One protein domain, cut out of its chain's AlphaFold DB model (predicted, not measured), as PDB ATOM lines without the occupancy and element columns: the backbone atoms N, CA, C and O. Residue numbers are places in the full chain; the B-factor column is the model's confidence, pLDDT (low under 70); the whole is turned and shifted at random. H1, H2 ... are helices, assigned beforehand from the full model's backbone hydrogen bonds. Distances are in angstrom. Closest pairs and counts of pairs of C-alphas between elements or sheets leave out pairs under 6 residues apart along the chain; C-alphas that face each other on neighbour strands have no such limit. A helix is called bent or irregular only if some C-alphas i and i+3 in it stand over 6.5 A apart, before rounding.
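What this domain is: This is residues 16 to 79 of the 79 residues of an uncharacterized protein of Runella slithyformis (strain ATCC 29530 / DSM 19594 / LMG 11500 / NCIMB 11436 / LSU 4) (UniProt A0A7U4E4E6). What shape do these atoms make? An open, angular chain of four helices with an empty middle: the longest, H3, makes a wide V with H2 through residues 40 to 44, and H1 is folded back near H2 at the far end of that arm. Past the other end of H3 the chain turns back, and its tail ends in the short helix H4, which stands free. What is it made of? The printed part has 64 residues with four named helices in the order H1, H2, H3, H4 and no named strand, and its class is all helix. How large is it? It is extended, with a radius of gyration of the C-alphas of 18.1 A, and elongated, spanning 52 by 27 by 16 A.

Where its parts are: Where is the longest helix? H3 holds residues 45 to 63, 27.0 A from first to last C-alpha, and begins at C-alpha 45 at (-17.151, -109.064, -49.764). What comes before it? H2 holds residues 27 to 39, 18.6 A long. H1 holds residues 16 to 24, 12.6 A long, with C-alpha 16 at (-24.006, -106.453, -73.133). What comes after it? H4 holds residues 72 to 77, 8.9 A long, and ends with C-alpha 77 at (-33.541, -89.319, -45.530).

How they stand to each other: Does H3 touch another helix? H3 touches no helix and is apart from H1, H2 and H4. Which helices are near each other? H1 and H2 are close but not clearly touching, with 2 pairs of C-alphas within 8 A. Their closest C-alphas, those of Ala 22 and Arg 30, are 5.8 A apart. They run opposite ways at a steep tilt of 35.4 degrees, only just past shallow. Where does H4 stand? H4 is apart from H1 and H2 as well. Are the helix backbones well formed? In H1, H2, H3 and H4 every O i to N i+4 pair is within hydrogen-bond range, and no helix is bent or irregular.

The domain as a whole: How far does it reach? The two C-alphas farthest apart are those of Arg 23 and Gly 65, at 51.7 A. Which stretches stand free? Residues 35 to 57 stand free, of which 35 to 39 belong to H2 and 45 to 57 to H3. Residues 70 to 79 stand free too, of which 72 to 77 belong to H4. How is it linked? The printed part has no cut; the links H1 to H2 and H2 to H3 are tight, and that from H3 to H4, 8 residues, is short. Where is confidence low? The mean pLDDT of the printed part is 72.9, and 17 residues are under 70: 37 to 43, 45 to 47, 72 to 76 and 78 to 79.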
ATOM      1  N   ASN A  16     -23.140-106.672 -71.975       73.88
ATOM      2  CA  ASN A  16     -24.006-106.453 -73.133       73.88
ATOM      3  C   ASN A  16     -25.403-105.951 -72.744       73.88
ATOM      4  O   ASN A  16     -25.931-105.068 -73.418       73.88
ATOM      5  N   GLN A  17     -25.978-106.451 -71.648       75.38
ATOM      6  CA  GLN A  17     -27.277-105.985 -71.150       75.38
ATOM      7  C   GLN A  17     -27.187-104.547 -70.631       75.38
ATOM      8  O   GLN A  17     -28.055-103.730 -70.926       75.38
ATOM      9  N   VAL A  18     -26.099-104.203 -69.939       76.81
ATOM     10  CA  VAL A  18     -25.836-102.821 -69.506       76.81
ATOM     11  C   VAL A  18     -25.687-101.889 -70.714       76.81
ATOM     12  O   VAL A  18     -26.252-100.795 -70.733       76.81
ATOM     13  N   ALA A  19     -24.981-102.330 -71.760       78.44
ATOM     14  CA  ALA A  19     -24.819-101.560 -72.989       78.44
ATOM     15  C   ALA A  19     -26.147-101.352 -73.737       78.44
ATOM     16  O   ALA A  19     -26.369-100.287 -74.312       78.44
ATOM     17  N   GLU A  20     -27.038-102.343 -73.734       78.75
ATOM     18  CA  GLU A  20     -28.360-102.234 -74.354       78.75
ATOM     19  C   GLU A  20     -29.247-101.218 -73.627       78.75
ATOM     20  O   GLU A  20     -29.795-100.316 -74.265       78.75
ATOM     21  N   LEU A  21     -29.271-101.268 -72.292       78.31
ATOM     22  CA  LEU A  21     -29.958-100.279 -71.457       78.31
ATOM     23  C   LEU A  21     -29.408 -98.866 -71.694       78.31
ATOM     24  O   LEU A  21     -30.167 -97.919 -71.901       78.31
ATOM     25  N   ALA A  22     -28.083 -98.718 -71.759       77.81
ATOM     26  CA  ALA A  22     -27.446 -97.432 -72.030       77.81
ATOM     27  C   ALA A  22     -27.810 -96.858 -73.415       77.81
ATOM     28  O   ALA A  22     -27.878 -95.638 -73.574       77.81
ATOM     29  N   ARG A  23     -28.066 -97.705 -74.423       82.56
ATOM     30  CA  ARG A  23     -28.520 -97.255 -75.755       82.56
ATOM     31  C   ARG A  23     -29.969 -96.779 -75.752       82.56
ATOM     32  O   ARG A  23     -30.284 -95.857 -76.501       82.56
ATOM     33  N   GLN A  24     -30.824 -97.385 -74.931       82.06
ATOM     34  CA  GLN A  24     -32.234 -97.006 -74.797       82.06
ATOM     35  C   GLN A  24     -32.424 -95.707 -74.000       82.06
ATOM     36  O   GLN A  24     -33.463 -95.060 -74.114       82.06
ATOM     37  N   LEU A  25     -31.412 -95.292 -73.234       79.62
ATOM     38  CA  LEU A  25     -31.462 -94.084 -72.420       79.62
ATOM     39  C   LEU A  25     -31.105 -92.801 -73.207       79.62
ATOM     40  O   LEU A  25     -30.184 -92.780 -74.046       79.62
ATOM     41  N   PRO A  26     -31.778 -91.674 -72.909       83.38
ATOM     42  CA  PRO A  26     -31.402 -90.368 -73.438       83.38
ATOM     43  C   PRO A  26     -30.007 -89.956 -72.935       83.38
ATOM     44  O   PRO A  26     -29.511 -90.446 -71.921       83.38
ATOM     45  N   LYS A  27     -29.331 -89.055 -73.663       77.94
ATOM     46  CA  LYS A  27     -27.920 -88.694 -73.402       77.94
ATOM     47  C   LYS A  27     -27.656 -88.241 -71.957       77.94
ATOM     48  O   LYS A  27     -26.616 -88.589 -71.407       77.94
ATOM     49  N   SER A  28     -28.586 -87.504 -71.353       76.75
ATOM     50  CA  SER A  28     -28.472 -87.020 -69.971       76.75
ATOM     51  C   SER A  28     -28.461 -88.161 -68.950       76.75
ATOM     52  O   SER A  28     -27.689 -88.129 -67.993       76.75
ATOM     53  N   ASP A  29     -29.254 -89.204 -69.191       78.62
ATOM     54  CA  ASP A  29     -29.360 -90.355 -68.290       78.62
ATOM     55  C   ASP A  29     -28.195 -91.328 -68.468       78.62
ATOM     56  O   ASP A  29     -27.758 -91.944 -67.501       78.62
ATOM     57  N   ARG A  30     -27.599 -91.394 -69.666       77.56
ATOM     58  CA  ARG A  30     -26.331 -92.113 -69.874       77.56
ATOM     59  C   ARG A  30     -25.207 -91.544 -69.020       77.56
ATOM     60  O   ARG A  30     -24.419 -92.310 -68.478       77.56
ATOM     61  N   LEU A  31     -25.138 -90.218 -68.891       77.12
ATOM     62  CA  LEU A  31     -24.121 -89.566 -68.067       77.12
ATOM     63  C   LEU A  31     -24.294 -89.946 -66.593       77.12
ATOM     64  O   LEU A  31     -23.329 -90.331 -65.942       77.12
ATOM     65  N   ARG A  32     -25.541 -89.929 -66.103       73.38
ATOM     66  CA  ARG A  32     -25.884 -90.386 -64.748       73.38
ATOM     67  C   ARG A  32     -25.528 -91.854 -64.536       73.38
ATOM     68  O   ARG A  32     -24.953 -92.184 -63.507       73.38
ATOM     69  N   LEU A  33     -25.817 -92.715 -65.510       72.50
ATOM     70  CA  LEU A  33     -25.495 -94.139 -65.447       72.50
ATOM     71  C   LEU A  33     -23.980 -94.373 -65.357       72.50
ATOM     72  O   LEU A  33     -23.540 -95.149 -64.518       72.50
ATOM     73  N   VAL A  34     -23.177 -93.653 -66.144       74.62
ATOM     74  CA  VAL A  34     -21.708 -93.705 -66.048       74.62
ATOM     75  C   VAL A  34     -21.226 -93.222 -64.680       74.62
ATOM     76  O   VAL A  34     -20.392 -93.880 -64.071       74.62
ATOM     77  N   THR A  35     -21.771 -92.119 -64.160       74.75
ATOM     78  CA  THR A  35     -21.409 -91.615 -62.827       74.75
ATOM     79  C   THR A  35     -21.761 -92.604 -61.719       74.75
ATOM     80  O   THR A  35     -20.987 -92.747 -60.780       74.75
ATOM     81  N   LEU A  36     -22.897 -93.297 -61.817       72.12
ATOM     82  CA  LEU A  36     -23.272 -94.342 -60.866       72.12
ATOM     83  C   LEU A  36     -22.306 -95.527 -60.965       72.12
ATOM     84  O   LEU A  36     -21.717 -95.903 -59.961       72.12
ATOM     85  N   LEU A  37     -22.051 -96.042 -62.169       69.31
ATOM     86  CA  LEU A  37     -21.112 -97.151 -62.379       69.31
ATOM     87  C   LEU A  37     -19.672 -96.822 -61.953       69.31
ATOM     88  O   LEU A  37     -18.938 -97.720 -61.576       69.31
ATOM     89  N   GLN A  38     -19.264 -95.551 -62.009       66.69
ATOM     90  CA  GLN A  38     -17.958 -95.089 -61.523       66.69
ATOM     91  C   GLN A  38     -17.923 -94.822 -60.013       66.69
ATOM     92  O   GLN A  38     -16.849 -94.847 -59.426       66.69
ATOM     93  N   LYS A  39     -19.069 -94.509 -59.391       62.22
ATOM     94  CA  LYS A  39     -19.174 -94.285 -57.940       62.22
ATOM     95  C   LYS A  39     -19.282 -95.581 -57.146       62.22
ATOM     96  O   LYS A  39     -18.913 -95.588 -55.978       62.22
ATOM     97  N   TYR A  40     -19.804 -96.638 -57.755       55.88
ATOM     98  CA  TYR A  40     -19.819 -97.966 -57.165       55.88
ATOM     99  C   TYR A  40     -18.509 -98.680 -57.509       55.88
ATOM    100  O   TYR A  40     -18.475 -99.535 -58.390       55.88
ATOM    101  N   ASP A  41     -17.431 -98.344 -56.794       56.66
ATOM    102  CA  ASP A  41     -16.469 -99.393 -56.450       56.66
ATOM    103  C   ASP A  41     -17.285-100.450 -55.700       56.66
ATOM    104  O   ASP A  41     -17.888-100.161 -54.663       56.66
ATOM    105  N   GLU A  42     -17.434-101.629 -56.303       58.75
ATOM    106  CA  GLU A  42     -18.204-102.726 -55.727       58.75
ATOM    107  C   GLU A  42     -17.637-102.993 -54.323       58.75
ATOM    108  O   GLU A  42     -16.439-103.282 -54.212       58.75
ATOM    109  N   PRO A  43     -18.427-102.836 -53.240       57.47
ATOM    110  CA  PRO A  43     -17.898-103.039 -51.903       57.47
ATOM    111  C   PRO A  43     -17.363-104.464 -51.834       57.47
ATOM    112  O   PRO A  43     -18.031-105.426 -52.232       57.47
ATOM    113  N   THR A  44     -16.123-104.608 -51.379       70.50
ATOM    114  CA  THR A  44     -15.513-105.933 -51.295       70.50
ATOM    115  C   THR A  44     -16.351-106.807 -50.360       70.50
ATOM    116  O   THR A  44     -16.964-106.322 -49.407       70.50
ATOM    117  N   LYS A  45     -16.391-108.122 -50.610       63.34
ATOM    118  CA  LYS A  45     -17.151-109.064 -49.764       63.34
ATOM    119  C   LYS A  45     -16.813-108.919 -48.278       63.34
ATOM    120  O   LYS A  45     -17.676-109.115 -47.430       63.34
ATOM    121  N   GLU A  46     -15.566-108.574 -47.976       68.81
ATOM    122  CA  GLU A  46     -15.076-108.334 -46.620       68.81
ATOM    123  C   GLU A  46     -15.690-107.073 -45.999       68.81
ATOM    124  O   GLU A  46     -16.142-107.133 -44.859       68.81
ATOM    125  N   GLN A  47     -15.801-105.980 -46.760       66.25
ATOM    126  CA  GLN A  47     -16.464-104.747 -46.315       66.25
ATOM    127  C   GLN A  47     -17.958-104.966 -46.065       66.25
ATOM    128  O   GLN A  47     -18.458-104.617 -45.004       66.25
ATOM    129  N   LEU A  48     -18.657-105.655 -46.973       70.75
ATOM    130  CA  LEU A  48     -20.073-105.997 -46.781       70.75
ATOM    131  C   LEU A  48     -20.313-106.853 -45.529       70.75
ATOM    132  O   LEU A  48     -21.284-106.644 -44.804       70.75
ATOM    133  N   LEU A  49     -19.446-107.836 -45.270       70.12
ATOM    134  CA  LEU A  49     -19.549-108.681 -44.078       70.12
ATOM    135  C   LEU A  49     -19.262-107.905 -42.790       70.12
ATOM    136  O   LEU A  49     -19.879-108.194 -41.762       70.12
ATOM    137  N   GLN A  50     -18.334-106.951 -42.843       73.69
ATOM    138  CA  GLN A  50     -18.038-106.071 -41.723       73.69
ATOM    139  C   GLN A  50     -19.229-105.153 -41.421       73.69
ATOM    140  O   GLN A  50     -19.713-105.164 -40.291       73.69
ATOM    141  N   ASP A  51     -19.769-104.472 -42.432       73.56
ATOM    142  CA  ASP A  51     -20.913-103.565 -42.288       73.56
ATOM    143  C   ASP A  51     -22.149-104.297 -41.738       73.56
ATOM    144  O   ASP A  51     -22.847-103.807 -40.849       73.56
ATOM    145  N   LEU A  52     -22.402-105.523 -42.214       73.38
ATOM    146  CA  LEU A  52     -23.494-106.357 -41.708       73.38
ATOM    147  C   LEU A  52     -23.292-106.764 -40.245       73.38
ATOM    148  O   LEU A  52     -24.263-106.828 -39.491       73.38
ATOM    149  N   ARG A  53     -22.054-107.058 -39.836       76.69
ATOM    150  CA  ARG A  53     -21.752-107.393 -38.442       76.69
ATOM    151  C   ARG A  53     -21.982-106.187 -37.538       76.69
ATOM    152  O   ARG A  53     -22.665-106.331 -36.530       76.69
ATOM    153  N   GLU A  54     -21.478-105.019 -37.927       81.31
ATOM    154  CA  GLU A  54     -21.660-103.772 -37.177       81.31
ATOM    155  C   GLU A  54     -23.147-103.424 -37.022       81.31
ATOM    156  O   GLU A  54     -23.604-103.148 -35.912       81.31
ATOM    157  N   ALA A  55     -23.940-103.570 -38.089       76.75
ATOM    158  CA  ALA A  55     -25.386-103.367 -38.032       76.75
ATOM    159  C   ALA A  55     -26.095-104.352 -37.079       76.75
ATOM    160  O   ALA A  55     -27.025-103.977 -36.361       76.75
ATOM    161  N   ILE A  56     -25.673-105.622 -37.046       77.62
ATOM    162  CA  ILE A  56     -26.234-106.626 -36.128       77.62
ATOM    163  C   ILE A  56     -25.879-106.297 -34.674       77.62
ATOM    164  O   ILE A  56     -26.744-106.409 -33.801       77.62
ATOM    165  N   ASP A  57     -24.640-105.887 -34.406       81.75
ATOM    166  CA  ASP A  57     -24.197-105.473 -33.073       81.75
ATOM    167  C   ASP A  57     -24.968-104.241 -32.582       81.75
ATOM    168  O   ASP A  57     -25.455-104.234 -31.451       81.75
ATOM    169  N   GLU A  58     -25.192-103.246 -33.442       77.31
ATOM    170  CA  GLU A  58     -26.002-102.069 -33.106       77.31
ATOM    171  C   GLU A  58     -27.444-102.458 -32.741       77.31
ATOM    172  O   GLU A  58     -27.996-102.005 -31.732       77.31
ATOM    173  N   VAL A  59     -28.044-103.378 -33.503       78.75
ATOM    174  CA  VAL A  59     -29.383-103.906 -33.212       78.75
ATOM    175  C   VAL A  59     -29.412-104.691 -31.901       78.75
ATOM    176  O   VAL A  59     -30.386-104.592 -31.149       78.75
ATOM    177  N   ASN A  60     -28.370-105.463 -31.596       78.12
ATOM    178  CA  ASN A  60     -28.269-106.192 -30.334       78.12
ATOM    179  C   ASN A  60     -28.143-105.234 -29.146       78.12
ATOM    180  O   ASN A  60     -28.889-105.368 -28.178       78.12
ATOM    181  N   LEU A  61     -27.295-104.210 -29.250       79.25
ATOM    182  CA  LEU A  61     -27.144-103.175 -28.227       79.25
ATOM    183  C   LEU A  61     -28.443-102.393 -27.999       79.25
ATOM    184  O   LEU A  61     -28.769-102.022 -26.867       79.25
ATOM    185  N   ALA A  62     -29.223-102.177 -29.055       76.75
ATOM    186  CA  ALA A  62     -30.534-101.560 -28.945       76.75
ATOM    187  C   ALA A  62     -31.585-102.466 -28.299       76.75
ATOM    188  O   ALA A  62     -32.391-101.996 -27.495       76.75
ATOM    189  N   LYS A  63     -31.553-103.773 -28.585       73.56
ATOM    190  CA  LYS A  63     -32.385-104.774 -27.894       73.56
ATOM    191  C   LYS A  63     -32.038-104.883 -26.410       73.56
ATOM    192  O   LYS A  63     -32.935-105.082 -25.597       73.56
ATOM    193  N   GLU A  64     -30.767-104.712 -26.056       81.75
ATOM    194  CA  GLU A  64     -30.304-104.609 -24.667       81.75
ATOM    195  C   GLU A  64     -30.666-103.262 -24.006       81.75
ATOM    196  O   GLU A  64     -30.399-103.066 -22.822       81.75
ATOM    197  N   GLY A  65     -31.262-102.321 -24.748       80.25
ATOM    198  CA  GLY A  65     -31.665-101.006 -24.246       80.25
ATOM    199  C   GLY A  65     -30.509-100.024 -24.035       80.25
ATOM    200  O   GLY A  65     -30.712 -98.970 -23.434       80.25
ATOM    201  N   LYS A  66     -29.303-100.346 -24.520       76.56
ATOM    202  CA  LYS A  66     -28.101 -99.509 -24.374       76.56
ATOM    203  C   LYS A  66     -28.050 -98.372 -25.398       76.56
ATOM    204  O   LYS A  66     -27.413 -97.355 -25.140       76.56
ATOM    205  N   VAL A  67     -28.714 -98.532 -26.546       73.50
ATOM    206  CA  VAL A  67     -28.677 -97.584 -27.674       73.50
ATOM    207  C   VAL A  67     -30.076 -97.436 -28.281       73.50
ATOM    208  O   VAL A  67     -30.867 -98.377 -28.272       73.50
ATOM    209  N   LYS A  68     -30.419 -96.249 -28.797       74.56
ATOM    210  CA  LYS A  68     -31.664 -96.034 -29.550       74.56
ATOM    211  C   LYS A  68     -31.371 -96.128 -31.042       74.56
ATOM    212  O   LYS A  68     -30.620 -95.304 -31.553       74.56
ATOM    213  N   LEU A  69     -31.997 -97.085 -31.725       75.69
ATOM    214  CA  LEU A  69     -31.951 -97.152 -33.186       75.69
ATOM    215  C   LEU A  69     -32.780 -96.017 -33.776       75.69
ATOM    216  O   LEU A  69     -33.892 -95.740 -33.314       75.69
ATOM    217  N   LYS A  70     -32.246 -95.392 -34.821       73.12
ATOM    218  CA  LYS A  70     -33.024 -94.507 -35.686       73.12
ATOM    219  C   LYS A  70     -33.991 -95.341 -36.528       73.12
ATOM    220  O   LYS A  70     -33.767 -96.535 -36.744       73.12
ATOM    221  N   SER A  71     -35.085 -94.744 -36.998       72.88
ATOM    222  CA  SER A  71     -35.984 -95.477 -37.887       72.88
ATOM    223  C   SER A  71     -35.330 -95.681 -39.256       72.88
ATOM    224  O   SER A  71     -34.547 -94.852 -39.717       72.88
ATOM    225  N   ALA A  72     -35.696 -96.763 -39.946       66.25
ATOM    226  CA  ALA A  72     -35.212 -97.013 -41.305       66.25
ATOM    227  C   ALA A  72     -35.596 -95.890 -42.292       66.25
ATOM    228  O   ALA A  72     -34.939 -95.732 -43.312       66.25
ATOM    229  N   ARG A  73     -36.648 -95.110 -41.995       68.75
ATOM    230  CA  ARG A  73     -37.016 -93.926 -42.790       68.75
ATOM    231  C   ARG A  73     -36.049 -92.775 -42.535       68.75
ATOM    232  O   ARG A  73     -35.535 -92.230 -43.499       68.75
ATOM    233  N   ASP A  74     -35.746 -92.490 -41.268       69.38
ATOM    234  CA  ASP A  74     -34.796 -91.430 -40.900       69.38
ATOM    235  C   ASP A  74     -33.402 -91.699 -41.481       69.38
ATOM    236  O   ASP A  74     -32.744 -90.778 -41.942       69.38
ATOM    237  N   PHE A  75     -32.979 -92.967 -41.522       67.62
ATOM    238  CA  PHE A  75     -31.712 -93.360 -42.140       67.62
ATOM    239  C   PHE A  75     -31.668 -93.093 -43.656       67.62
ATOM    240  O   PHE A  75     -30.636 -92.686 -44.176       67.62
ATOM    241  N   ILE A  76     -32.777 -93.318 -44.373       67.75
ATOM    242  CA  ILE A  76     -32.851 -93.105 -45.829       67.75
ATOM    243  C   ILE A  76     -32.892 -91.612 -46.176       67.75
ATOM    244  O   ILE A  76     -32.348 -91.226 -47.202       67.75
ATOM    245  N   ASP A  77     -33.506 -90.777 -45.336       72.25
ATOM    246  CA  ASP A  77     -33.541 -89.319 -45.530       72.25
ATOM    247  C   ASP A  77     -32.168 -88.637 -45.301       72.25
ATOM    248  O   ASP A  77     -31.983 -87.489 -45.707       72.25
ATOM    249  N   GLU A  78     -31.195 -89.315 -44.671       56.69
ATOM    250  CA  GLU A  78     -29.828 -88.805 -44.435       56.69
ATOM    251  C   GLU A  78     -28.840 -89.075 -45.606       56.69
ATOM    252  O   GLU A  78     -27.719 -88.561 -45.569       56.69
ATOM    253  N   LEU A  79     -29.232 -89.847 -46.634       50.81
ATOM    254  CA  LEU A  79     -28.417 -90.230 -47.811       50.81
ATOM    255  C   LEU A  79     -28.749 -89.412 -49.072       50.81
ATOM    256  O   LEU A  79     -27.794 -89.078 -49.815       50.81
TER     257      LEU A  79